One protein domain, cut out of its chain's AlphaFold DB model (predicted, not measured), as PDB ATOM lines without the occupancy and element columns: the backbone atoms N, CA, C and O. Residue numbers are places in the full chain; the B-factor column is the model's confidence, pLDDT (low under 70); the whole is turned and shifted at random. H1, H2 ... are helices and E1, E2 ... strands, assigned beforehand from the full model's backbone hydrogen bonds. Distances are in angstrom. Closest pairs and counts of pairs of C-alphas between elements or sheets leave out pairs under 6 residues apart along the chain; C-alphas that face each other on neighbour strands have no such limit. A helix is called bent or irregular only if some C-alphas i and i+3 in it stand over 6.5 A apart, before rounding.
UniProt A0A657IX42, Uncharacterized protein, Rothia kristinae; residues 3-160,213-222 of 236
ATOM      1  N   THR A   3      23.438 -34.096 -54.123       95.19
ATOM      2  CA  THR A   3      24.533 -33.417 -54.837       95.19
ATOM      3  C   THR A   3      24.859 -32.085 -54.156       95.19
ATOM      4  O   THR A   3      24.053 -31.558 -53.385       95.19
ATOM      5  N   GLY A   4      26.030 -31.513 -54.441       93.94
ATOM      6  CA  GLY A   4      26.380 -30.183 -53.944       93.94
ATOM      7  C   GLY A   4      25.411 -29.093 -54.400       93.94
ATOM      8  O   GLY A   4      24.888 -28.355 -53.573       93.94
ATOM      9  N   ARG A   5      25.055 -29.091 -55.691       94.88
ATOM     10  CA  ARG A   5      24.028 -28.209 -56.279       94.88
ATOM     11  C   ARG A   5      22.678 -28.300 -55.561       94.88
ATOM     12  O   ARG A   5      22.093 -27.276 -55.232       94.88
ATOM     13  N   GLN A   6      22.199 -29.514 -55.271       95.69
ATOM     14  CA  GLN A   6      20.959 -29.712 -54.508       95.69
ATOM     15  C   GLN A   6      21.072 -29.148 -53.086       95.69
ATOM     16  O   GLN A   6      20.139 -28.514 -52.605       95.69
ATOM     17  N   ALA A   7      22.205 -29.356 -52.412       95.62
ATOM     18  CA  ALA A   7      22.429 -28.802 -51.081       95.62
ATOM     19  C   ALA A   7      22.540 -27.266 -51.096       95.62
ATOM     20  O   ALA A   7      21.990 -26.625 -50.209       95.62
ATOM     21  N   ALA A   8      23.161 -26.674 -52.122       96.06
ATOM     22  CA  ALA A   8      23.206 -25.226 -52.319       96.06
ATOM     23  C   ALA A   8      21.799 -24.638 -52.536       96.06
ATOM     24  O   ALA A   8      21.448 -23.657 -51.890       96.06
ATOM     25  N   VAL A   9      20.941 -25.273 -53.348       97.00
ATOM     26  CA  VAL A   9      19.527 -24.864 -53.491       97.00
ATOM     27  C   VAL A   9      18.776 -24.932 -52.155       97.00
ATOM     28  O   VAL A   9      17.996 -24.030 -51.858       97.00
ATOM     29  N   LYS A  10      19.024 -25.955 -51.326       95.69
ATOM     30  CA  LYS A  10      18.415 -26.067 -49.987       95.69
ATOM     31  C   LYS A  10      18.934 -24.997 -49.017       95.69
ATOM     32  O   LYS A  10      18.125 -24.410 -48.312       95.69
ATOM     33  N   LEU A  11      20.233 -24.691 -49.034       95.38
ATOM     34  CA  LEU A  11      20.824 -23.570 -48.287       95.38
ATOM     35  C   LEU A  11      20.163 -22.237 -48.667       95.38
ATOM     36  O   LEU A  11      19.742 -21.487 -47.796       95.38
ATOM     37  N   LEU A  12      20.020 -21.958 -49.966       94.62
ATOM     38  CA  LEU A  12      19.408 -20.716 -50.450       94.62
ATOM     39  C   LEU A  12      17.933 -20.561 -50.023       94.62
ATOM     40  O   LEU A  12      17.445 -19.445 -49.848       94.62
ATOM     41  N   ARG A  13      17.218 -21.674 -49.829       93.88
ATOM     42  CA  ARG A  13      15.829 -21.694 -49.345       93.88
ATOM     43  C   ARG A  13      15.684 -21.713 -47.821       93.88
ATOM     44  O   ARG A  13      14.563 -21.865 -47.351       93.88
ATOM     45  N   ASP A  14      16.783 -21.607 -47.071       88.62
ATOM     46  CA  ASP A  14      16.810 -21.770 -45.606       88.62
ATOM     47  C   ASP A  14      16.352 -23.172 -45.129       88.62
ATOM     48  O   ASP A  14      16.020 -23.405 -43.971       88.62
ATOM     49  N   GLU A  15      16.390 -24.167 -46.027       90.38
ATOM     50  CA  GLU A  15      16.172 -25.592 -45.720       90.38
ATOM     51  C   GLU A  15      17.462 -26.282 -45.214       90.38
ATOM     52  O   GLU A  15      17.479 -27.487 -44.945       90.38
ATOM     53  N   MET A  16      18.569 -25.539 -45.153       88.00
ATOM     54  CA  MET A  16      19.860 -25.940 -44.601       88.00
ATOM     55  C   MET A  16      20.527 -24.699 -44.008       88.00
ATOM     56  O   MET A  16      20.563 -23.652 -44.646       88.00
ATOM     57  N   THR A  17      21.078 -24.836 -42.807       85.94
ATOM     58  CA  THR A  17      21.728 -23.752 -42.062       85.94
ATOM     59  C   THR A  17      22.915 -23.157 -42.821       85.94
ATOM     60  O   THR A  17      23.662 -23.872 -43.494       85.94
ATOM     61  N   SER A  18      23.141 -21.852 -42.675       88.44
ATOM     62  CA  SER A  18      24.272 -21.144 -43.290       88.44
ATOM     63  C   SER A  18      25.577 -21.223 -42.502       88.44
ATOM     64  O   SER A  18      26.633 -21.011 -43.091       88.44
ATOM     65  N   PHE A  19      25.529 -21.578 -41.215       85.69
ATOM     66  CA  PHE A  19      26.693 -21.571 -40.329       85.69
ATOM     67  C   PHE A  19      27.809 -22.501 -40.813       85.69
ATOM     68  O   PHE A  19      27.560 -23.663 -41.140       85.69
ATOM     69  N   VAL A  20      29.054 -22.031 -40.829       88.50
ATOM     70  CA  VAL A  20      30.191 -22.856 -41.264       88.50
ATOM     71  C   VAL A  20      30.555 -23.921 -40.227       88.50
ATOM     72  O   VAL A  20      30.944 -25.032 -40.586       88.50
ATOM     73  N   TRP A  21      30.385 -23.617 -38.936       82.62
ATOM     74  CA  TRP A  21      30.809 -24.483 -37.829       82.62
ATOM     75  C   TRP A  21      29.975 -25.759 -37.668       82.62
ATOM     76  O   TRP A  21      30.450 -26.712 -37.057       82.62
ATOM     77  N   ASP A  22      28.771 -25.829 -38.247       82.50
ATOM     78  CA  ASP A  22      27.989 -27.071 -38.292       82.50
ATOM     79  C   ASP A  22      28.389 -28.013 -39.446       82.50
ATOM     80  O   ASP A  22      27.818 -29.101 -39.586       82.50
ATOM     81  N   LYS A  23      29.390 -27.638 -40.260       87.56
ATOM     82  CA  LYS A  23      29.772 -28.377 -41.468       87.56
ATOM     83  C   LYS A  23      31.152 -29.002 -41.372       87.56
ATOM     84  O   LYS A  23      32.148 -28.359 -41.054       87.56
ATOM     85  N   LEU A  24      31.229 -30.267 -41.773       90.31
ATOM     86  CA  LEU A  24      32.494 -30.960 -41.990       90.31
ATOM     87  C   LEU A  24      32.812 -30.934 -43.484       90.31
ATOM     88  O   LEU A  24      32.214 -31.672 -44.268       90.31
ATOM     89  N   VAL A  25      33.747 -30.072 -43.883       89.25
ATOM     90  CA  VAL A  25      34.122 -29.859 -45.287       89.25
ATOM     91  C   VAL A  25      35.506 -30.436 -45.560       89.25
ATOM     92  O   VAL A  25      36.460 -30.189 -44.822       89.25
ATOM     93  N   ARG A  26      35.657 -31.187 -46.655       89.50
ATOM     94  CA  ARG A  26      36.987 -31.625 -47.099       89.50
ATOM     95  C   ARG A  26      37.835 -30.463 -47.609       89.50
ATOM     96  O   ARG A  26      37.388 -29.709 -48.467       89.50
ATOM     97  N   ARG A  27      39.100 -30.407 -47.171       93.62
ATOM     98  CA  ARG A  27      40.106 -29.410 -47.590       93.62
ATOM     99  C   ARG A  27      40.150 -29.209 -49.109       93.62
ATOM    100  O   ARG A  27      40.080 -28.075 -49.565       93.62
ATOM    101  N   ASP A  28      40.177 -30.294 -49.877       91.25
ATOM    102  CA  ASP A  28      40.259 -30.249 -51.349       91.25
ATOM    103  C   ASP A  28      38.994 -29.669 -52.013       91.25
ATOM    104  O   ASP A  28      39.028 -29.280 -53.173       91.25
ATOM    105  N   THR A  29      37.865 -29.638 -51.295       92.94
ATOM    106  CA  THR A  29      36.619 -28.978 -51.725       92.94
ATOM    107  C   THR A  29      36.600 -27.499 -51.339       92.94
ATOM    108  O   THR A  29      35.957 -26.717 -52.026       92.94
ATOM    109  N   VAL A  30      37.323 -27.101 -50.284       94.94
ATOM    110  CA  VAL A  30      37.528 -25.683 -49.945       94.94
ATOM    111  C   VAL A  30      38.483 -25.029 -50.943       94.94
ATOM    112  O   VAL A  30      38.163 -23.974 -51.472       94.94
ATOM    113  N   GLY A  31      39.646 -25.636 -51.215       94.62
ATOM    114  CA  GLY A  31      40.637 -25.090 -52.153       94.62
ATOM    115  C   GLY A  31      40.963 -23.618 -51.868       94.62
ATOM    116  O   GLY A  31      41.447 -23.280 -50.783       94.62
ATOM    117  N   ASP A  32      40.636 -22.740 -52.817       95.44
ATOM    118  CA  ASP A  32      40.832 -21.284 -52.735       95.44
ATOM    119  C   ASP A  32      39.585 -20.493 -52.287       95.44
ATOM    120  O   ASP A  32      39.621 -19.266 -52.232       95.44
ATOM    121  N   ILE A  33      38.490 -21.165 -51.912       96.31
ATOM    122  CA  ILE A  33      37.286 -20.517 -51.371       96.31
ATOM    123  C   ILE A  33      37.620 -19.875 -50.018       96.31
ATOM    124  O   ILE A  33      38.144 -20.529 -49.112       96.31
ATOM    125  N   ARG A  34      37.310 -18.585 -49.864       95.19
ATOM    126  CA  ARG A  34      37.510 -17.801 -48.636       95.19
ATOM    127  C   ARG A  34      36.249 -16.998 -48.321       95.19
ATOM    128  O   ARG A  34      35.433 -16.755 -49.207       95.19
ATOM    129  N   PHE A  35      36.110 -16.589 -47.063       95.88
ATOM    130  CA  PHE A  35      35.100 -15.615 -46.648       95.88
ATOM    131  C   PHE A  35      35.332 -14.264 -47.335       95.88
ATOM    132  O   PHE A  35      36.459 -13.932 -47.715       95.88
ATOM    133  N   LEU A  36      34.264 -13.482 -47.486       92.94
ATOM    134  CA  LEU A  36      34.350 -12.112 -47.985       92.94
ATOM    135  C   LEU A  36      34.897 -11.209 -46.863       92.94
ATOM    136  O   LEU A  36      34.292 -11.188 -45.797       92.94
ATOM    137  N   PRO A  37      35.998 -10.462 -47.065       89.81
ATOM    138  CA  PRO A  37      36.592  -9.655 -45.994       89.81
ATOM    139  C   PRO A  37      35.726  -8.448 -45.588       89.81
ATOM    140  O   PRO A  37      35.734  -8.059 -44.424       89.81
ATOM    141  N   ASP A  38      34.949  -7.897 -46.529       88.50
ATOM    142  CA  ASP A  38      34.150  -6.669 -46.360       88.50
ATOM    143  C   ASP A  38      32.662  -6.944 -46.044       88.50
ATOM    144  O   ASP A  38      31.786  -6.092 -46.270       88.50
ATOM    145  N   VAL A  39      32.376  -8.166 -45.584       91.12
ATOM    146  CA  VAL A  39      31.074  -8.628 -45.094       91.12
ATOM    147  C   VAL A  39      31.308  -9.276 -43.733       91.12
ATOM    148  O   VAL A  39      32.008 -10.275 -43.623       91.12
ATOM    149  N   HIS A  40      30.727  -8.686 -42.698       87.81
ATOM    150  CA  HIS A  40      30.868  -9.096 -41.302       87.81
ATOM    151  C   HIS A  40      29.617  -9.804 -40.770       87.81
ATOM    152  O   HIS A  40      29.588 -10.173 -39.597       87.81
ATOM    153  N   ARG A  41      28.570  -9.932 -41.596       86.44
ATOM    154  CA  ARG A  41      27.383 -10.742 -41.320       86.44
ATOM    155  C   ARG A  41      26.952 -11.531 -42.553       86.44
ATOM    156  O   ARG A  41      26.583 -10.951 -43.571       86.44
ATOM    157  N   GLY A  42      26.849 -12.848 -42.406       88.44
ATOM    158  CA  GLY A  42      26.303 -13.746 -43.430       88.44
ATOM    159  C   GLY A  42      27.323 -14.187 -44.482       88.44
ATOM    160  O   GLY A  42      26.972 -14.933 -45.391       88.44
ATOM    161  N   GLU A  43      28.585 -13.792 -44.337       94.25
ATOM    162  CA  GLU A  43      29.745 -14.288 -45.079       94.25
ATOM    163  C   GLU A  43      29.834 -15.825 -45.065       94.25
ATOM    164  O   GLU A  43      30.178 -16.440 -46.078       94.25
ATOM    165  N   ASP A  44      29.406 -16.436 -43.957       93.31
ATOM    166  CA  ASP A  44      29.180 -17.873 -43.776       93.31
ATOM    167  C   ASP A  44      28.267 -18.473 -44.860       93.31
ATOM    168  O   ASP A  44      28.580 -19.522 -45.426       93.31
ATOM    169  N   THR A  45      27.180 -17.785 -45.232       94.44
ATOM    170  CA  THR A  45      26.262 -18.211 -46.302       94.44
ATOM    171  C   THR A  45      26.977 -18.281 -47.649       94.44
ATOM    172  O   THR A  45      26.765 -19.228 -48.404       94.44
ATOM    173  N   VAL A  46      27.851 -17.315 -47.954       97.25
ATOM    174  CA  VAL A  46      28.608 -17.270 -49.220       97.25
ATOM    175  C   VAL A  46      29.665 -18.365 -49.257       97.25
ATOM    176  O   VAL A  46      29.780 -19.072 -50.259       97.25
ATOM    177  N   PHE A  47      30.397 -18.553 -48.156       97.12
ATOM    178  CA  PHE A  47      31.371 -19.635 -48.029       97.12
ATOM    179  C   PHE A  47      30.700 -21.006 -48.182       97.12
ATOM    180  O   PHE A  47      31.135 -21.823 -48.998       97.12
ATOM    181  N   CYS A  48      29.597 -21.239 -47.464       96.50
ATOM    182  CA  CYS A  48      28.817 -22.467 -47.564       96.50
ATOM    183  C   CYS A  48      28.248 -22.670 -48.973       96.50
ATOM    184  O   CYS A  48      28.358 -23.771 -49.504       96.50
ATOM    185  N   ALA A  49      27.704 -21.638 -49.620       97.12
ATOM    186  CA  ALA A  49      27.187 -21.739 -50.984       97.12
ATOM    187  C   ALA A  49      28.280 -22.111 -51.999       97.12
ATOM    188  O   ALA A  49      28.069 -23.015 -52.810       97.12
ATOM    189  N   ALA A  50      29.461 -21.489 -51.919       97.06
ATOM    190  CA  ALA A  50      30.597 -21.806 -52.785       97.06
ATOM    191  C   ALA A  50      31.084 -23.249 -52.566       97.06
ATOM    192  O   ALA A  50      31.241 -24.014 -53.518       97.06
ATOM    193  N   VAL A  51      31.261 -23.648 -51.302       96.94
ATOM    194  CA  VAL A  51      31.687 -25.001 -50.916       96.94
ATOM    195  C   VAL A  51      30.681 -26.064 -51.355       96.94
ATOM    196  O   VAL A  51      31.081 -27.115 -51.857       96.94
ATOM    197  N   LEU A  52      29.379 -25.817 -51.177       96.38
ATOM    198  CA  LEU A  52      28.332 -26.746 -51.594       96.38
ATOM    199  C   LEU A  52      28.260 -26.825 -53.121       96.38
ATOM    200  O   LEU A  52      28.218 -27.929 -53.645       96.38
ATOM    201  N   THR A  53      28.339 -25.709 -53.847       95.81
ATOM    202  CA  THR A  53      28.347 -25.706 -55.323       95.81
ATOM    203  C   THR A  53      29.556 -26.468 -55.887       95.81
ATOM    204  O   THR A  53      29.401 -27.260 -56.815       95.81
ATOM    205  N   ALA A  54      30.735 -26.336 -55.267       94.69
ATOM    206  CA  ALA A  54      31.938 -27.101 -55.612       94.69
ATOM    207  C   ALA A  54      31.888 -28.592 -55.196       94.69
ATOM    208  O   ALA A  54      32.692 -29.407 -55.662       94.69
ATOM    209  N   ALA A  55      30.969 -28.990 -54.311       94.56
ATOM    210  CA  ALA A  55      30.900 -30.351 -53.795       94.56
ATOM    211  C   ALA A  55      30.212 -31.322 -54.768       94.56
ATOM    212  O   ALA A  55      29.109 -31.103 -55.265       94.56
ATOM    213  N   ARG A  56      30.799 -32.509 -54.952       90.81
ATOM    214  CA  ARG A  56      30.137 -33.589 -55.709       90.81
ATOM    215  C   ARG A  56      29.032 -34.278 -54.908       90.81
ATOM    216  O   ARG A  56      28.040 -34.708 -55.493       90.81
ATOM    217  N   ARG A  57      29.193 -34.417 -53.586       91.00
ATOM    218  CA  ARG A  57      28.231 -35.090 -52.695       91.00
ATOM    219  C   ARG A  57      28.145 -34.413 -51.333       91.00
ATOM    220  O   ARG A  57      29.160 -34.002 -50.771       91.00
ATOM    221  N   VAL A  58      26.935 -34.393 -50.784       92.94
ATOM    222  CA  VAL A  58      26.617 -33.865 -49.455       92.94
ATOM    223  C   VAL A  58      25.765 -34.884 -48.695       92.94
ATOM    224  O   VAL A  58      24.835 -35.491 -49.239       92.94
ATOM    225  N   VAL A  59      26.101 -35.103 -47.429       90.50
ATOM    226  CA  VAL A  59      25.416 -36.011 -46.508       90.50
ATOM    227  C   VAL A  59      24.980 -35.200 -45.296       90.50
ATOM    228  O   VAL A  59      25.811 -34.718 -44.537       90.50
ATOM    229  N   VAL A  60      23.672 -35.051 -45.112       85.62
ATOM    230  CA  VAL A  60      23.112 -34.479 -43.882       85.62
ATOM    231  C   VAL A  60      23.123 -35.566 -42.812       85.62
ATOM    232  O   VAL A  60      22.669 -36.684 -43.073       85.62
ATOM    233  N   VAL A  61      23.659 -35.254 -41.634       82.25
ATOM    234  CA  VAL A  61      23.645 -36.148 -40.472       82.25
ATOM    235  C   VAL A  61      22.426 -35.769 -39.620       82.25
ATOM    236  O   VAL A  61      22.253 -34.591 -39.320       82.25
ATOM    237  N   PRO A  62      21.550 -36.719 -39.235       70.25
ATOM    238  CA  PRO A  62      20.332 -36.393 -38.484       70.25
ATOM    239  C   PRO A  62      20.623 -35.941 -37.044       70.25
ATOM    240  O   PRO A  62      19.794 -35.286 -36.418       70.25
ATOM    241  N   SER A  63      21.796 -36.290 -36.517       73.00
ATOM    242  CA  SER A  63      22.293 -35.830 -35.223       73.00
ATOM    243  C   SER A  63      22.971 -34.468 -35.359       73.00
ATOM    244  O   SER A  63      23.861 -34.292 -36.190       73.00
ATOM    245  N   SER A  64      22.596 -33.532 -34.488       66.50
ATOM    246  CA  SER A  64      23.401 -32.340 -34.218       66.50
ATOM    247  C   SER A  64      24.725 -32.749 -33.565       66.50
ATOM    248  O   SER A  64      24.721 -33.551 -32.629       66.50
ATOM    249  N   LEU A  65      25.845 -32.215 -34.056       69.44
ATOM    250  CA  LEU A  65      27.155 -32.310 -33.399       69.44
ATOM    251  C   LEU A  65      27.513 -31.039 -32.603       69.44
ATOM    252  O   LEU A  65      28.518 -31.041 -31.897       69.44
ATOM    253  N   TYR A  66      26.710 -29.974 -32.716       66.69
ATOM    254  CA  TYR A  66      26.961 -28.665 -32.109       66.69
ATOM    255  C   TYR A  66      25.648 -27.989 -31.691       66.69
ATOM    256  O   TYR A  66      24.771 -27.747 -32.522       66.69
ATOM    257  N   GLU A  67      25.545 -27.607 -30.420       65.25
ATOM    258  CA  GLU A  67      24.510 -26.686 -29.943       65.25
ATOM    259  C   GLU A  67      25.061 -25.252 -29.953       65.25
ATOM    260  O   GLU A  67      26.208 -25.024 -29.566       65.25
ATOM    261  N   TYR A  68      24.261 -24.285 -30.415       63.19
ATOM    262  CA  TYR A  68      24.674 -22.885 -30.531       63.19
ATOM    263  C   TYR A  68      23.658 -21.959 -29.851       63.19
ATOM    264  O   TYR A  68      22.464 -21.978 -30.156       63.19
ATOM    265  N   GLY A  69      24.142 -21.153 -28.904       60.59
ATOM    266  CA  GLY A  69      23.337 -20.181 -28.166       60.59
ATOM    267  C   GLY A  69      23.363 -18.807 -28.830       60.59
ATOM    268  O   GLY A  69      24.429 -18.314 -29.194       60.59
ATOM    269  N   VAL A  70      22.201 -18.159 -28.945       60.22
ATOM    270  CA  VAL A  70      22.079 -16.826 -29.557       60.22
ATOM    271  C   VAL A  70      21.602 -15.819 -28.512       60.22
ATOM    272  O   VAL A  70      20.413 -15.708 -28.230       60.22
ATOM    273  N   GLY A  71      22.541 -15.073 -27.925       56.66
ATOM    274  CA  GLY A  71      22.239 -14.004 -26.964       56.66
ATOM    275  C   GLY A  71      21.847 -12.678 -27.628       56.66
ATOM    276  O   GLY A  71      22.163 -12.437 -28.795       56.66
ATOM    277  N   ALA A  72      21.223 -11.769 -26.871       56.72
ATOM    278  CA  ALA A  72      20.816 -10.445 -27.366       56.72
ATOM    279  C   ALA A  72      21.998  -9.576 -27.852       56.72
ATOM    280  O   ALA A  72      21.859  -8.832 -28.817       56.72
ATOM    281  N   GLY A  73      23.176  -9.717 -27.229       56.75
ATOM    282  CA  GLY A  73      24.419  -9.061 -27.655       56.75
ATOM    283  C   GLY A  73      25.184  -9.781 -28.776       56.75
ATOM    284  O   GLY A  73      26.271  -9.342 -29.137       56.75
ATOM    285  N   SER A  74      24.667 -10.891 -29.316       64.81
ATOM    286  CA  SER A  74      25.302 -11.573 -30.455       64.81
ATOM    287  C   SER A  74      25.218 -10.722 -31.722       64.81
ATOM    288  O   SER A  74      24.282  -9.941 -31.892       64.81
ATOM    289  N   LEU A  75      26.149 -10.917 -32.660       64.88
ATOM    290  CA  LEU A  75      26.159 -10.204 -33.944       64.88
ATOM    291  C   LEU A  75      24.836 -10.365 -34.728       64.88
ATOM    292  O   LEU A  75      24.433  -9.458 -35.454       64.88
ATOM    293  N   THR A  76      24.114 -11.470 -34.515       64.31
ATOM    294  CA  THR A  76      22.783 -11.739 -35.079       64.31
ATOM    295  C   THR A  76      21.733 -10.686 -34.698       64.31
ATOM    296  O   THR A  76      20.860 -10.397 -35.520       64.31
ATOM    297  N   TRP A  77      21.822 -10.070 -33.515       63.03
ATOM    298  CA  TRP A  77      20.805  -9.138 -32.999       63.03
ATOM    299  C   TRP A  77      21.352  -7.774 -32.551       63.03
ATOM    300  O   TRP A  77      20.637  -6.779 -32.636       63.03
ATOM    301  N   GLY A  78      22.611  -7.702 -32.110       65.62
ATOM    302  CA  GLY A  78      23.246  -6.483 -31.597       65.62
ATOM    303  C   GLY A  78      23.782  -5.524 -32.668       65.62
ATOM    304  O   GLY A  78      24.063  -4.367 -32.359       65.62
ATOM    305  N   ARG A  79      23.910  -5.971 -33.926       76.62
ATOM    306  CA  ARG A  79      24.326  -5.149 -35.076       76.62
ATOM    307  C   ARG A  79      23.173  -5.026 -36.067       76.62
ATOM    308  O   ARG A  79      22.612  -6.038 -36.476       76.62
ATOM    309  N   VAL A  80      22.882  -3.794 -36.482       80.94
ATOM    310  CA  VAL A  80      22.119  -3.507 -37.705       80.94
ATOM    311  C   VAL A  80      23.092  -3.564 -38.873       80.94
ATOM    312  O   VAL A  80      24.148  -2.932 -38.836       80.94
ATOM    313  N   THR A  81      22.757  -4.358 -39.882       83.44
ATOM    314  CA  THR A  81      23.586  -4.545 -41.076       83.44
ATOM    315  C   THR A  81      23.247  -3.460 -42.099       83.44
ATOM    316  O   THR A  81      22.079  -3.374 -42.485       83.44
ATOM    317  N   PRO A  82      24.214  -2.641 -42.555       86.62
ATOM    318  CA  PRO A  82      23.965  -1.645 -43.593       86.62
ATOM    319  C   PRO A  82      23.446  -2.285 -44.896       86.62
ATOM    320  O   PRO A  82      23.860  -3.407 -45.236       86.62
ATOM    321  N   PRO A  83      22.575  -1.601 -45.661       85.56
ATOM    322  CA  PRO A  83      22.099  -2.098 -46.952       85.56
ATOM    323  C   PRO A  83      23.239  -2.432 -47.924       85.56
ATOM    324  O   PRO A  83      23.192  -3.450 -48.608       85.56
ATOM    325  N   GLU A  84      24.312  -1.641 -47.929       89.00
ATOM    326  CA  GLU A  84      25.473  -1.798 -48.813       89.00
ATOM    327  C   GLU A  84      26.253  -3.083 -48.501       89.00
ATOM    328  O   GLU A  84      26.797  -3.727 -49.398       89.00
ATOM    329  N   GLU A  85      26.299  -3.482 -47.227       91.69
ATOM    330  CA  GLU A  85      26.900  -4.745 -46.795       91.69
ATOM    331  C   GLU A  85      26.029  -5.936 -47.219       91.69
ATOM    332  O   GLU A  85      26.548  -6.931 -47.727       91.69
ATOM    333  N   SER A  86      24.703  -5.796 -47.122       89.69
ATOM    334  CA  SER A  86      23.734  -6.783 -47.625       89.69
ATOM    335  C   SER A  86      23.813  -6.944 -49.152       89.69
ATOM    336  O   SER A  86      23.743  -8.059 -49.667       89.69
ATOM    337  N   LEU A  87      24.045  -5.855 -49.894       91.44
ATOM    338  CA  LEU A  87      24.278  -5.889 -51.342       91.44
ATOM    339  C   LEU A  87      25.616  -6.562 -51.697       91.44
ATOM    340  O   LEU A  87      25.647  -7.407 -52.595       91.44
ATOM    341  N   ARG A  88      26.708  -6.273 -50.966       94.44
ATOM    342  CA  ARG A  88      27.992  -6.993 -51.121       94.44
ATOM    343  C   ARG A  88      27.839  -8.491 -50.849       94.44
ATOM    344  O   ARG A  88      28.365  -9.301 -51.613       94.44
ATOM    345  N   LEU A  89      27.083  -8.852 -49.810       94.88
ATOM    346  CA  LEU A  89      26.741 -10.232 -49.473       94.88
ATOM    347  C   LEU A  89      26.001 -10.927 -50.627       94.88
ATOM    348  O   LEU A  89      26.443 -11.984 -51.075       94.88
ATOM    349  N   MET A  90      24.935 -10.319 -51.164       95.19
ATOM    350  CA  MET A  90      24.195 -10.878 -52.304       95.19
ATOM    351  C   MET A  90      25.065 -11.017 -53.557       95.19
ATOM    352  O   MET A  90      25.031 -12.054 -54.217       95.19
ATOM    353  N   HIS A  91      25.900 -10.022 -53.865       95.00
ATOM    354  CA  HIS A  91      26.796 -10.082 -55.020       95.00
ATOM    355  C   HIS A  91      27.846 -11.199 -54.883       95.00
ATOM    356  O   HIS A  91      28.119 -11.930 -55.838       95.00
ATOM    357  N   GLY A  92      28.417 -11.380 -53.688       96.50
ATOM    358  CA  GLY A  92      29.296 -12.512 -53.399       96.50
ATOM    359  C   GLY A  92      28.569 -13.857 -53.472       96.50
ATOM    360  O   GLY A  92      29.113 -14.811 -54.027       96.50
ATOM    361  N   LEU A  93      27.322 -13.922 -52.996       96.94
ATOM    362  CA  LEU A  93      26.484 -15.117 -53.078       96.94
ATOM    363  C   LEU A  93      26.184 -15.497 -54.535       96.94
ATOM    364  O   LEU A  93      26.333 -16.663 -54.886       96.94
ATOM    365  N   ALA A  94      25.855 -14.530 -55.398       96.88
ATOM    366  CA  ALA A  94      25.646 -14.753 -56.831       96.88
ATOM    367  C   ALA A  94      26.885 -15.379 -57.499       96.88
ATOM    368  O   ALA A  94      26.769 -16.378 -58.208       96.88
ATOM    369  N   ARG A  95      28.086 -14.856 -57.203       96.38
ATOM    370  CA  ARG A  95      29.359 -15.443 -57.670       96.38
ATOM    371  C   ARG A  95      29.584 -16.862 -57.132       96.38
ATOM    372  O   ARG A  95      30.122 -17.697 -57.849       96.38
ATOM    373  N   ALA A  96      29.197 -17.126 -55.884       96.50
ATOM    374  CA  ALA A  96      29.378 -18.417 -55.218       96.50
ATOM    375  C   ALA A  96      28.445 -19.524 -55.742       96.50
ATOM    376  O   ALA A  96      28.824 -20.695 -55.711       96.50
ATOM    377  N   VAL A  97      27.244 -19.171 -56.212       94.88
ATOM    378  CA  VAL A  97      26.275 -20.128 -56.779       94.88
ATOM    379  C   VAL A  97      26.400 -20.277 -58.299       94.88
ATOM    380  O   VAL A  97      26.047 -21.328 -58.833       94.88
ATOM    381  N   GLY A  98      26.920 -19.258 -58.991       94.94
ATOM    382  CA  GLY A  98      27.280 -19.304 -60.410       94.94
ATOM    383  C   GLY A  98      26.150 -19.792 -61.324       94.94
ATOM    384  O   GLY A  98      25.037 -19.267 -61.302       94.94
ATOM    385  N   ASP A  99      26.440 -20.842 -62.090       93.38
ATOM    386  CA  ASP A  99      25.551 -21.505 -63.059       93.38
ATOM    387  C   ASP A  99      24.275 -22.126 -62.440       93.38
ATOM    388  O   ASP A  99      23.414 -22.656 -63.142       93.38
ATOM    389  N   LEU A 100      24.100 -22.094 -61.111       93.00
ATOM    390  CA  LEU A 100      22.793 -22.356 -60.498       93.00
ATOM    391  C   LEU A 100      21.747 -21.314 -60.924       93.00
ATOM    392  O   LEU A 100      20.568 -21.654 -61.026       93.00
ATOM    393  N   LEU A 101      22.162 -20.074 -61.206       94.69
ATOM    394  CA  LEU A 101      21.274 -18.989 -61.635       94.69
ATOM    395  C   LEU A 101      20.762 -19.154 -63.074       94.69
ATOM    396  O   LEU A 101      19.760 -18.534 -63.431       94.69
ATOM    397  N   ASP A 102      21.353 -20.045 -63.872       94.44
ATOM    398  CA  ASP A 102      20.862 -20.375 -65.217       94.44
ATOM    399  C   ASP A 102      19.548 -21.175 -65.147       94.44
ATOM    400  O   ASP A 102      18.656 -21.039 -65.993       94.44
ATOM    401  N   ALA A 103      19.358 -21.945 -64.070       92.56
ATOM    402  CA  ALA A 103      18.146 -22.715 -63.826       92.56
ATOM    403  C   ALA A 103      17.043 -21.867 -63.147       92.56
ATOM    404  O   ALA A 103      17.308 -21.186 -62.151       92.56
ATOM    405  N   PRO A 104      15.763 -21.980 -63.570       94.62
ATOM    406  CA  PRO A 104      14.642 -21.326 -62.886       94.62
ATOM    407  C   PRO A 104      14.531 -21.690 -61.399       94.62
ATOM    408  O   PRO A 104      14.049 -20.895 -60.595       94.62
ATOM    409  N   GLU A 105      14.971 -22.894 -61.022       94.44
ATOM    410  CA  GLU A 105      14.978 -23.335 -59.630       94.44
ATOM    411  C   GLU A 105      15.999 -22.574 -58.774       94.44
ATOM    412  O   GLU A 105      15.656 -22.139 -57.672       94.44
ATOM    413  N   GLY A 106      17.220 -22.384 -59.284       91.69
ATOM    414  CA  GLY A 106      18.274 -21.659 -58.578       91.69
ATOM    415  C   GLY A 106      17.968 -20.169 -58.464       91.69
ATOM    416  O   GLY A 106      18.157 -19.611 -57.388       91.69
ATOM    417  N   ARG A 107      17.372 -19.550 -59.498       95.56
ATOM    418  CA  ARG A 107      16.864 -18.165 -59.404       95.56
ATOM    419  C   ARG A 107      15.823 -18.006 -58.299       95.56
ATOM    420  O   ARG A 107      15.987 -17.140 -57.451       95.56
ATOM    421  N   ARG A 108      14.803 -18.877 -58.245       94.12
ATOM    422  CA  ARG A 108      13.792 -18.835 -57.170       94.12
ATOM    423  C   ARG A 108      14.411 -19.015 -55.784       94.12
ATOM    424  O   ARG A 108      14.026 -18.313 -54.858       94.12
ATOM    425  N   ALA A 109      15.363 -19.936 -55.638       92.12
ATOM    426  CA  ALA A 109      16.055 -20.149 -54.371       92.12
ATOM    427  C   ALA A 109      16.881 -18.914 -53.958       92.12
ATOM    428  O   ALA A 109      16.782 -18.466 -52.822       92.12
ATOM    429  N   TYR A 110      17.612 -18.308 -54.895       93.81
ATOM    430  CA  TYR A 110      18.363 -17.071 -54.672       93.81
ATOM    431  C   TYR A 110      17.455 -15.888 -54.284       93.81
ATOM    432  O   TYR A 110      17.792 -15.135 -53.371       93.81
ATOM    433  N   THR A 111      16.270 -15.756 -54.898       92.25
ATOM    434  CA  THR A 111      15.256 -14.764 -54.491       92.25
ATOM    435  C   THR A 111      14.794 -14.971 -53.045       92.25
ATOM    436  O   THR A 111      14.647 -13.991 -52.321       92.25
ATOM    437  N   VAL A 112      14.615 -16.219 -52.588       90.75
ATOM    438  CA  VAL A 112      14.294 -16.504 -51.175       90.75
ATOM    439  C   VAL A 112      15.415 -16.009 -50.257       90.75
ATOM    440  O   VAL A 112      15.133 -15.291 -49.300       90.75
ATOM    441  N   THR A 113      16.683 -16.297 -50.574       90.88
ATOM    442  CA  THR A 113      17.823 -15.812 -49.773       90.88
ATOM    443  C   THR A 113      17.897 -14.287 -49.731       90.88
ATOM    444  O   THR A 113      18.134 -13.719 -48.668       90.88
ATOM    445  N   TRP A 114      17.655 -13.624 -50.868       91.06
ATOM    446  CA  TRP A 114      17.621 -12.164 -50.970       91.06
ATOM    447  C   TRP A 114      16.565 -11.576 -50.025       91.06
ATOM    448  O   TRP A 114      16.891 -10.746 -49.177       91.06
ATOM    449  N   VAL A 115      15.323 -12.074 -50.094       89.25
ATOM    450  CA  VAL A 115      14.227 -11.620 -49.222       89.25
ATOM    451  C   VAL A 115      14.570 -11.844 -47.749       89.25
ATOM    452  O   VAL A 115      14.381 -10.938 -46.941       89.25
ATOM    453  N   LEU A 116      15.122 -13.007 -47.393       88.62
ATOM    454  CA  LEU A 116      15.508 -13.310 -46.014       88.62
ATOM    455  C   LEU A 116      16.627 -12.397 -45.497       88.62
ATOM    456  O   LEU A 116      16.571 -11.982 -44.342       88.62
ATOM    457  N   ILE A 117      17.624 -12.050 -46.313       86.38
ATOM    458  CA  ILE A 117      18.720 -11.155 -45.911       86.38
ATOM    459  C   ILE A 117      18.193  -9.748 -45.597       86.38
ATOM    460  O   ILE A 117      18.445  -9.236 -44.503       86.38
ATOM    461  N   PHE A 118      17.400  -9.155 -46.494       85.81
ATOM    462  CA  PHE A 118      16.848  -7.814 -46.274       85.81
ATOM    463  C   PHE A 118      15.771  -7.786 -45.179       85.81
ATOM    464  O   PHE A 118      15.741  -6.846 -44.383       85.81
ATOM    465  N   LEU A 119      14.949  -8.835 -45.049       86.62
ATOM    466  CA  LEU A 119      13.989  -8.960 -43.948       86.62
ATOM    467  C   LEU A 119      14.697  -9.061 -42.590       86.62
ATOM    468  O   LEU A 119      14.311  -8.367 -41.652       86.62
ATOM    469  N   ASN A 120      15.766  -9.859 -42.490       83.81
ATOM    470  CA  ASN A 120      16.580  -9.933 -41.278       83.81
ATOM    471  C   ASN A 120      17.216  -8.575 -40.942       83.81
ATOM    472  O   ASN A 120      17.264  -8.209 -39.766       83.81
ATOM    473  N   ALA A 121      17.712  -7.825 -41.935       82.56
ATOM    474  CA  ALA A 121      18.263  -6.480 -41.730       82.56
ATOM    475  C   ALA A 121      17.197  -5.505 -41.201       82.56
ATOM    476  O   ALA A 121      17.413  -4.850 -40.181       82.56
ATOM    477  N   ALA A 122      16.004  -5.488 -41.804       81.94
ATOM    478  CA  ALA A 122      14.877  -4.692 -41.322       81.94
ATOM    479  C   ALA A 122      14.445  -5.088 -39.894       81.94
ATOM    480  O   ALA A 122      14.185  -4.218 -39.060       81.94
ATOM    481  N   GLN A 123      14.432  -6.387 -39.574       81.06
ATOM    482  CA  GLN A 123      14.163  -6.885 -38.223       81.06
ATOM    483  C   GLN A 123      15.222  -6.428 -37.211       81.06
ATOM    484  O   GLN A 123      14.846  -6.034 -36.109       81.06
ATOM    485  N   GLN A 124      16.515  -6.400 -37.563       77.75
ATOM    486  CA  GLN A 124      17.554  -5.817 -36.696       77.75
ATOM    487  C   GLN A 124      17.257  -4.342 -36.411       77.75
ATOM    488  O   GLN A 124      17.305  -3.930 -35.254       77.75
ATOM    489  N   SER A 125      16.909  -3.552 -37.433       78.25
ATOM    490  CA  SER A 125      16.595  -2.126 -37.274       78.25
ATOM    491  C   SER A 125      15.368  -1.904 -36.388       78.25
ATOM    492  O   SER A 125      15.388  -1.040 -35.513       78.25
ATOM    493  N   LEU A 126      14.318  -2.714 -36.549       75.62
ATOM    494  CA  LEU A 126      13.133  -2.674 -35.688       75.62
ATOM    495  C   LEU A 126      13.456  -3.091 -34.248       75.62
ATOM    496  O   LEU A 126      13.091  -2.380 -33.318       75.62
ATOM    497  N   MET A 127      14.196  -4.184 -34.046       69.06
ATOM    498  CA  MET A 127      14.597  -4.646 -32.713       69.06
ATOM    499  C   MET A 127      15.496  -3.621 -32.015       69.06
ATOM    500  O   MET A 127      15.243  -3.281 -30.861       69.06
ATOM    501  N   ARG A 128      16.463  -3.026 -32.730       67.94
ATOM    502  CA  ARG A 128      17.263  -1.875 -32.275       67.94
ATOM    503  C   ARG A 128      16.342  -0.736 -31.828       67.94
ATOM    504  O   ARG A 128      16.450  -0.277 -30.697       67.94
ATOM    505  N   ARG A 129      15.383  -0.330 -32.664       64.50
ATOM    506  CA  ARG A 129      14.441   0.771 -32.386       64.50
ATOM    507  C   ARG A 129      13.408   0.477 -31.294       64.50
ATOM    508  O   ARG A 129      12.924   1.422 -30.687       64.50
ATOM    509  N   MET A 130      13.070  -0.782 -31.019       59.28
ATOM    510  CA  MET A 130      12.067  -1.160 -30.008       59.28
ATOM    511  C   MET A 130      12.670  -1.548 -28.652       59.28
ATOM    512  O   MET A 130      12.008  -1.380 -27.626       59.28
ATOM    513  N   LEU A 131      13.904  -2.064 -28.625       53.84
ATOM    514  CA  LEU A 131      14.566  -2.539 -27.403       53.84
ATOM    515  C   LEU A 131      15.632  -1.573 -26.874       53.84
ATOM    516  O   LEU A 131      15.730  -1.431 -25.659       53.84
ATOM    517  N   LEU A 132      16.387  -0.859 -27.723       48.78
ATOM    518  CA  LEU A 132      17.400   0.079 -27.211       48.78
ATOM    519  C   LEU A 132      16.817   1.347 -26.570       48.78
ATOM    520  O   LEU A 132      17.370   1.754 -25.559       48.78
ATOM    521  N   PRO A 133      15.673   1.934 -26.980       47.34
ATOM    522  CA  PRO A 133      15.056   3.012 -26.193       47.34
ATOM    523  C   PRO A 133      14.533   2.568 -24.818       47.34
ATOM    524  O   PRO A 133      14.213   3.412 -23.996       47.34
ATOM    525  N   ARG A 134      14.442   1.257 -24.555       46.47
ATOM    526  CA  ARG A 134      14.141   0.700 -23.224       46.47
ATOM    527  C   ARG A 134      15.405   0.354 -22.420       46.47
ATOM    528  O   ARG A 134      15.287  -0.171 -21.318       46.47
ATOM    529  N   LEU A 135      16.592   0.607 -22.981       43.88
ATOM    530  CA  LEU A 135      17.904   0.294 -22.400       43.88
ATOM    531  C   LEU A 135      18.923   1.456 -22.495       43.88
ATOM    532  O   LEU A 135      19.989   1.363 -21.892       43.88
ATOM    533  N   SER A 136      18.641   2.528 -23.245       41.56
ATOM    534  CA  SER A 136      19.540   3.674 -23.447       41.56
ATOM    535  C   SER A 136      18.789   4.958 -23.843       41.56
ATOM    536  O   SER A 136      18.337   5.093 -24.984       41.56
ATOM    537  N   ASP A 137      18.737   5.931 -22.931       43.38
ATOM    538  CA  ASP A 137      18.090   7.249 -23.082       43.38
ATOM    539  C   ASP A 137      18.911   8.284 -23.901       43.38
ATOM    540  O   ASP A 137      18.820   9.485 -23.658       43.38
ATOM    541  N   SER A 138      19.775   7.866 -24.843       47.41
ATOM    542  CA  SER A 138      20.908   8.721 -25.278       47.41
ATOM    543  C   SER A 138      21.256   8.801 -26.776       47.41
ATOM    544  O   SER A 138      22.339   9.277 -27.113       47.41
ATOM    545  N   LEU A 139      20.371   8.416 -27.706       48.06
ATOM    546  CA  LEU A 139      20.575   8.686 -29.147       48.06
ATOM    547  C   LEU A 139      19.641   9.794 -29.660       48.06
ATOM    548  O   LEU A 139      18.437   9.777 -29.376       48.06
ATOM    549  N   SER A 140      20.191  10.757 -30.410       53.44
ATOM    550  CA  SER A 140      19.485  11.952 -30.902       53.44
ATOM    551  C   SER A 140      18.466  11.638 -32.008       53.44
ATOM    552  O   SER A 140      18.453  10.556 -32.601       53.44
ATOM    553  N   ALA A 141      17.528  12.561 -32.243       50.81
ATOM    554  CA  ALA A 141      16.432  12.365 -33.195       50.81
ATOM    555  C   ALA A 141      16.905  12.288 -34.660       50.81
ATOM    556  O   ALA A 141      16.352  11.509 -35.432       50.81
ATOM    557  N   GLU A 142      17.958  13.024 -35.016       46.69
ATOM    558  CA  GLU A 142      18.472  13.146 -36.389       46.69
ATOM    559  C   GLU A 142      18.950  11.795 -36.945       46.69
ATOM    560  O   GLU A 142      18.508  11.370 -38.012       46.69
ATOM    561  N   ALA A 143      19.731  11.043 -36.158       50.91
ATOM    562  CA  ALA A 143      20.204   9.708 -36.533       50.91
ATOM    563  C   ALA A 143      19.058   8.704 -36.779       50.91
ATOM    564  O   ALA A 143      19.200   7.770 -37.570       50.91
ATOM    565  N   ARG A 144      17.891   8.890 -36.137       50.81
ATOM    566  CA  ARG A 144      16.702   8.054 -36.391       50.81
ATOM    567  C   ARG A 144      16.060   8.370 -37.743       50.81
ATOM    568  O   ARG A 144      15.471   7.472 -38.348       50.81
ATOM    569  N   GLN A 145      16.137   9.622 -38.188       46.28
ATOM    570  CA  GLN A 145      15.481  10.118 -39.395       46.28
ATOM    571  C   GLN A 145      16.272   9.756 -40.660       46.28
ATOM    572  O   GLN A 145      15.675   9.302 -41.636       46.28
ATOM    573  N   GLU A 146      17.602   9.844 -40.608       48.66
ATOM    574  CA  GLU A 146      18.500   9.471 -41.710       48.66
ATOM    575  C   GLU A 146      18.471   7.957 -42.006       48.66
ATOM    576  O   GLU A 146      18.193   7.544 -43.135       48.66
ATOM    577  N   GLU A 147      18.603   7.114 -40.972       46.66
ATOM    578  CA  GLU A 147      18.492   5.645 -41.082       46.66
ATOM    579  C   GLU A 147      17.090   5.213 -41.582       46.66
ATOM    580  O   GLU A 147      16.946   4.235 -42.320       46.66
ATOM    581  N   SER A 148      16.040   5.973 -41.236       42.22
ATOM    582  CA  SER A 148      14.678   5.747 -41.746       42.22
ATOM    583  C   SER A 148      14.538   6.066 -43.235       42.22
ATOM    584  O   SER A 148      13.830   5.344 -43.939       42.22
ATOM    585  N   ALA A 149      15.185   7.129 -43.718       46.12
ATOM    586  CA  ALA A 149      15.144   7.509 -45.126       46.12
ATOM    587  C   ALA A 149      15.842   6.459 -46.008       46.12
ATOM    588  O   ALA A 149      15.282   6.044 -47.022       46.12
ATOM    589  N   GLN A 150      17.008   5.961 -45.581       44.75
ATOM    590  CA  GLN A 150      17.752   4.913 -46.291       44.75
ATOM    591  C   GLN A 150      16.975   3.590 -46.357       44.75
ATOM    592  O   GLN A 150      16.839   3.009 -47.434       44.75
ATOM    593  N   ALA A 151      16.388   3.140 -45.241       42.56
ATOM    594  CA  ALA A 151      15.582   1.918 -45.222       42.56
ATOM    595  C   ALA A 151      14.344   2.004 -46.140       42.56
ATOM    596  O   ALA A 151      13.989   1.024 -46.794       42.56
ATOM    597  N   LEU A 152      13.696   3.173 -46.222       40.72
ATOM    598  CA  LEU A 152      12.538   3.389 -47.097       40.72
ATOM    599  C   LEU A 152      12.912   3.561 -48.576       40.72
ATOM    600  O   LEU A 152      12.104   3.203 -49.431       40.72
ATOM    601  N   ALA A 153      14.106   4.072 -48.890       42.50
ATOM    602  CA  ALA A 153      14.591   4.180 -50.267       42.50
ATOM    603  C   ALA A 153      14.765   2.794 -50.913       42.50
ATOM    604  O   ALA A 153      14.220   2.550 -51.987       42.50
ATOM    605  N   VAL A 154      15.410   1.855 -50.206       42.81
ATOM    606  CA  VAL A 154      15.636   0.468 -50.672       42.81
ATOM    607  C   VAL A 154      14.325  -0.301 -50.903       42.81
ATOM    608  O   VAL A 154      14.268  -1.197 -51.739       42.81
ATOM    609  N   ILE A 155      13.252   0.049 -50.187       41.50
ATOM    610  CA  ILE A 155      11.926  -0.578 -50.336       41.50
ATOM    611  C   ILE A 155      11.137   0.005 -51.523       41.50
ATOM    612  O   ILE A 155      10.243  -0.659 -52.046       41.50
ATOM    613  N   ARG A 156      11.423   1.247 -51.939       38.25
ATOM    614  CA  ARG A 156      10.626   1.973 -52.945       38.25
ATOM    615  C   ARG A 156      11.059   1.751 -54.389       38.25
ATOM    616  O   ARG A 156      10.216   1.911 -55.266       38.25
ATOM    617  N   ASP A 157      12.316   1.394 -54.628       39.50
ATOM    618  CA  ASP A 157      12.825   1.103 -55.969       39.50
ATOM    619  C   ASP A 157      13.798  -0.095 -55.930       39.50
ATOM    620  O   ASP A 157      14.973   0.074 -55.592       39.50
ATOM    621  N   PRO A 158      13.325  -1.320 -56.233       40.75
ATOM    622  CA  PRO A 158      14.181  -2.502 -56.275       40.75
ATOM    623  C   PRO A 158      15.093  -2.547 -57.515       40.75
ATOM    624  O   PRO A 158      16.066  -3.301 -57.503       40.75
ATOM    625  N   ASP A 159      14.816  -1.755 -58.559       41.59
ATOM    626  CA  ASP A 159      15.574  -1.739 -59.817       41.59
ATOM    627  C   ASP A 159      16.652  -0.647 -59.866       41.59
ATOM    628  O   ASP A 159      17.596  -0.760 -60.647       41.59
ATOM    629  N   ALA A 160      16.636   0.322 -58.945       44.50
ATOM    630  CA  ALA A 160      17.775   1.211 -58.684       44.50
ATOM    631  C   ALA A 160      19.075   0.460 -58.291       44.50
ATOM    632  O   ALA A 160      20.160   1.045 -58.302       44.50
ATOM    633  N   ALA A 213      18.951 -22.623 -30.123       41.84
ATOM    634  CA  ALA A 213      18.662 -23.262 -31.400       41.84
ATOM    635  C   ALA A 213      19.472 -24.563 -31.520       41.84
ATOM    636  O   ALA A 213      20.698 -24.561 -31.400       41.84
ATOM    637  N   ARG A 214      18.797 -25.688 -31.793       38.06
ATOM    638  CA  ARG A 214      19.482 -26.926 -32.197       38.06
ATOM    639  C   ARG A 214      19.887 -26.804 -33.664       38.06
ATOM    640  O   ARG A 214      19.031 -26.610 -34.524       38.06
ATOM    641  N   VAL A 215      21.184 -26.922 -33.938       43.12
ATOM    642  CA  VAL A 215      21.772 -26.750 -35.274       43.12
ATOM    643  C   VAL A 215      22.160 -28.121 -35.835       43.12
ATOM    644  O   VAL A 215      22.840 -28.901 -35.170       43.12
ATOM    645  N   PHE A 216      21.699 -28.452 -37.042       44.94
ATOM    646  CA  PHE A 216      21.945 -29.756 -37.674       44.94
ATOM    647  C   PHE A 216      23.295 -29.786 -38.393       44.94
ATOM    648  O   PHE A 216      23.690 -28.806 -39.014       44.94
ATOM    649  N   THR A 217      23.991 -30.925 -38.359       46.00
ATOM    650  CA  THR A 217      25.342 -31.033 -38.925       46.00
ATOM    651  C   THR A 217      25.337 -31.602 -40.344       46.00
ATOM    652  O   THR A 217      24.736 -32.642 -40.622       46.00
ATOM    653  N   THR A 218      26.075 -30.951 -41.249       55.44
ATOM    654  CA  THR A 218      26.188 -31.363 -42.658       55.44
ATOM    655  C   THR A 218      27.620 -31.764 -43.037       55.44
ATOM    656  O   THR A 218      28.568 -31.002 -42.889       55.44
ATOM    657  N   LEU A 219      27.793 -32.965 -43.591       53.88
ATOM    658  CA  LEU A 219      29.067 -33.482 -44.098       53.88
ATOM    659  C   LEU A 219      29.180 -33.264 -45.620       53.88
ATOM    660  O   LEU A 219      28.335 -33.725 -46.391       53.88
ATOM    661  N   VAL A 220      30.252 -32.611 -46.072       57.97
ATOM    662  CA  VAL A 220      30.482 -32.200 -47.470       57.97
ATOM    663  C   VAL A 220      31.719 -32.912 -48.046       57.97
ATOM    664  O   VAL A 220      32.819 -32.809 -47.500       57.97
ATOM    665  N   MET A 221      31.566 -33.663 -49.152       38.62
ATOM    666  CA  MET A 221      32.576 -34.634 -49.618       38.62
ATOM    667  C   MET A 221      32.885 -34.632 -51.131       38.62
ATOM    668  O   MET A 221      32.038 -34.942 -51.968       38.62
ATOM    669  N   ALA A 222      34.167 -34.438 -51.471       34.50
ATOM    670  CA  ALA A 222      34.763 -34.525 -52.818       34.50
ATOM    671  C   ALA A 222      34.950 -35.909 -53.529       34.50
ATOM    672  O   ALA A 222      35.243 -35.885 -54.719       34.50
TER     673      ALA A 222
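This is residues 3 to 160 and 213 to 222 of the 236 residues of an uncharacterized protein of Rothia kristinae (UniProt A0A657IX42). Four roughly aligned helices, H1, H3, H5 and H6, pack together as a bundle, with H1 lying over E2, one edge strand of a small three-stranded sheet. Long H6 runs on past the bundle, and low-confidence H7 folds back near it without clear contact, while residues 133 to 143 stick out at the turn. The printed part has 168 residues, mostly helix, in the order H1 E1 H2 H3 E2 E3 H4 H5 H6 H7 E4 E5. The mixed sheet runs E1 E5 E2, and E3 and E4 meet only at a point. The whole is compact, with a radius of gyration of the C-alphas of 17.6 A and spans of 54 by 38 by 25 A.

H1, residues 4 to 12, begins at C-alpha 4 (26.380, -30.183, -53.944). E1 is residues 23 to 25, H2 27 to 30, H3 43 to 54 and 16.7 A long, E2 57 to 60, E3 66 to 69 and H4 75 to 78. H5, residues 83 to 102, is 25.9 A long and irregular, C-alphas 96 and 99 being 9.3 A apart, with a kink of 70 degrees near residue 96. H6, residues 104 to 134, is 45.4 A long; H7, residues 141 to 156, 23.1 A. E4 is residues 213 to 215, and E5, residues 218 to 221, ends at C-alpha 221 (32.576, -34.634, -49.618).

H3 touches H1 at Leu 52 and Gly 4, whose C-alphas are 4.6 A apart, at a shallow tilt of 26 degrees, opposite ways. H3 touches residues 89 to 97 of H5, closest at C-alphas 50 and 96, 4.3 A. H5 and H6 form a helical hairpin, closest at C-alphas 100 and 106, 5.0 A. Residues 105 to 113 of H6 touch H1, closest at C-alphas 109 and 12, 5.2 A. H1 is on the sheet at a height of 10.3 A, over E2. H3 and H2 only graze the sheet; H2 and H3 only just touch, with 3 pairs of C-alphas within 8 A. E1 and E5 are parallel, with N 220 and O 24 at 2.8 A; E5 and E2 are antiparallel, with N 219 and O 59 at 2.8 A. H4 touches H6, closest at C-alphas 77 and 124, 5.9 A. H6 and H7 are close but not clearly touching, C-alphas 122 and 151 being 7.7 A apart. Every O i to N i+4 pair is within hydrogen-bond range in H1 and H3; H5 has 12 of 16, H6 25 of 27 and H7 10 of 12, and H2 and H4 are too short for one.

The farthest C-alphas, of Ala 141 and Ala 222, are 54.0 A apart. Residues 161 to 212 are not printed, with 36.7 A from C-alpha 160 to C-alpha 213. The link H2 to H3 is long. pLDDT is under 70 in residues 64 to 78, 127 to 160 and 213 to 222.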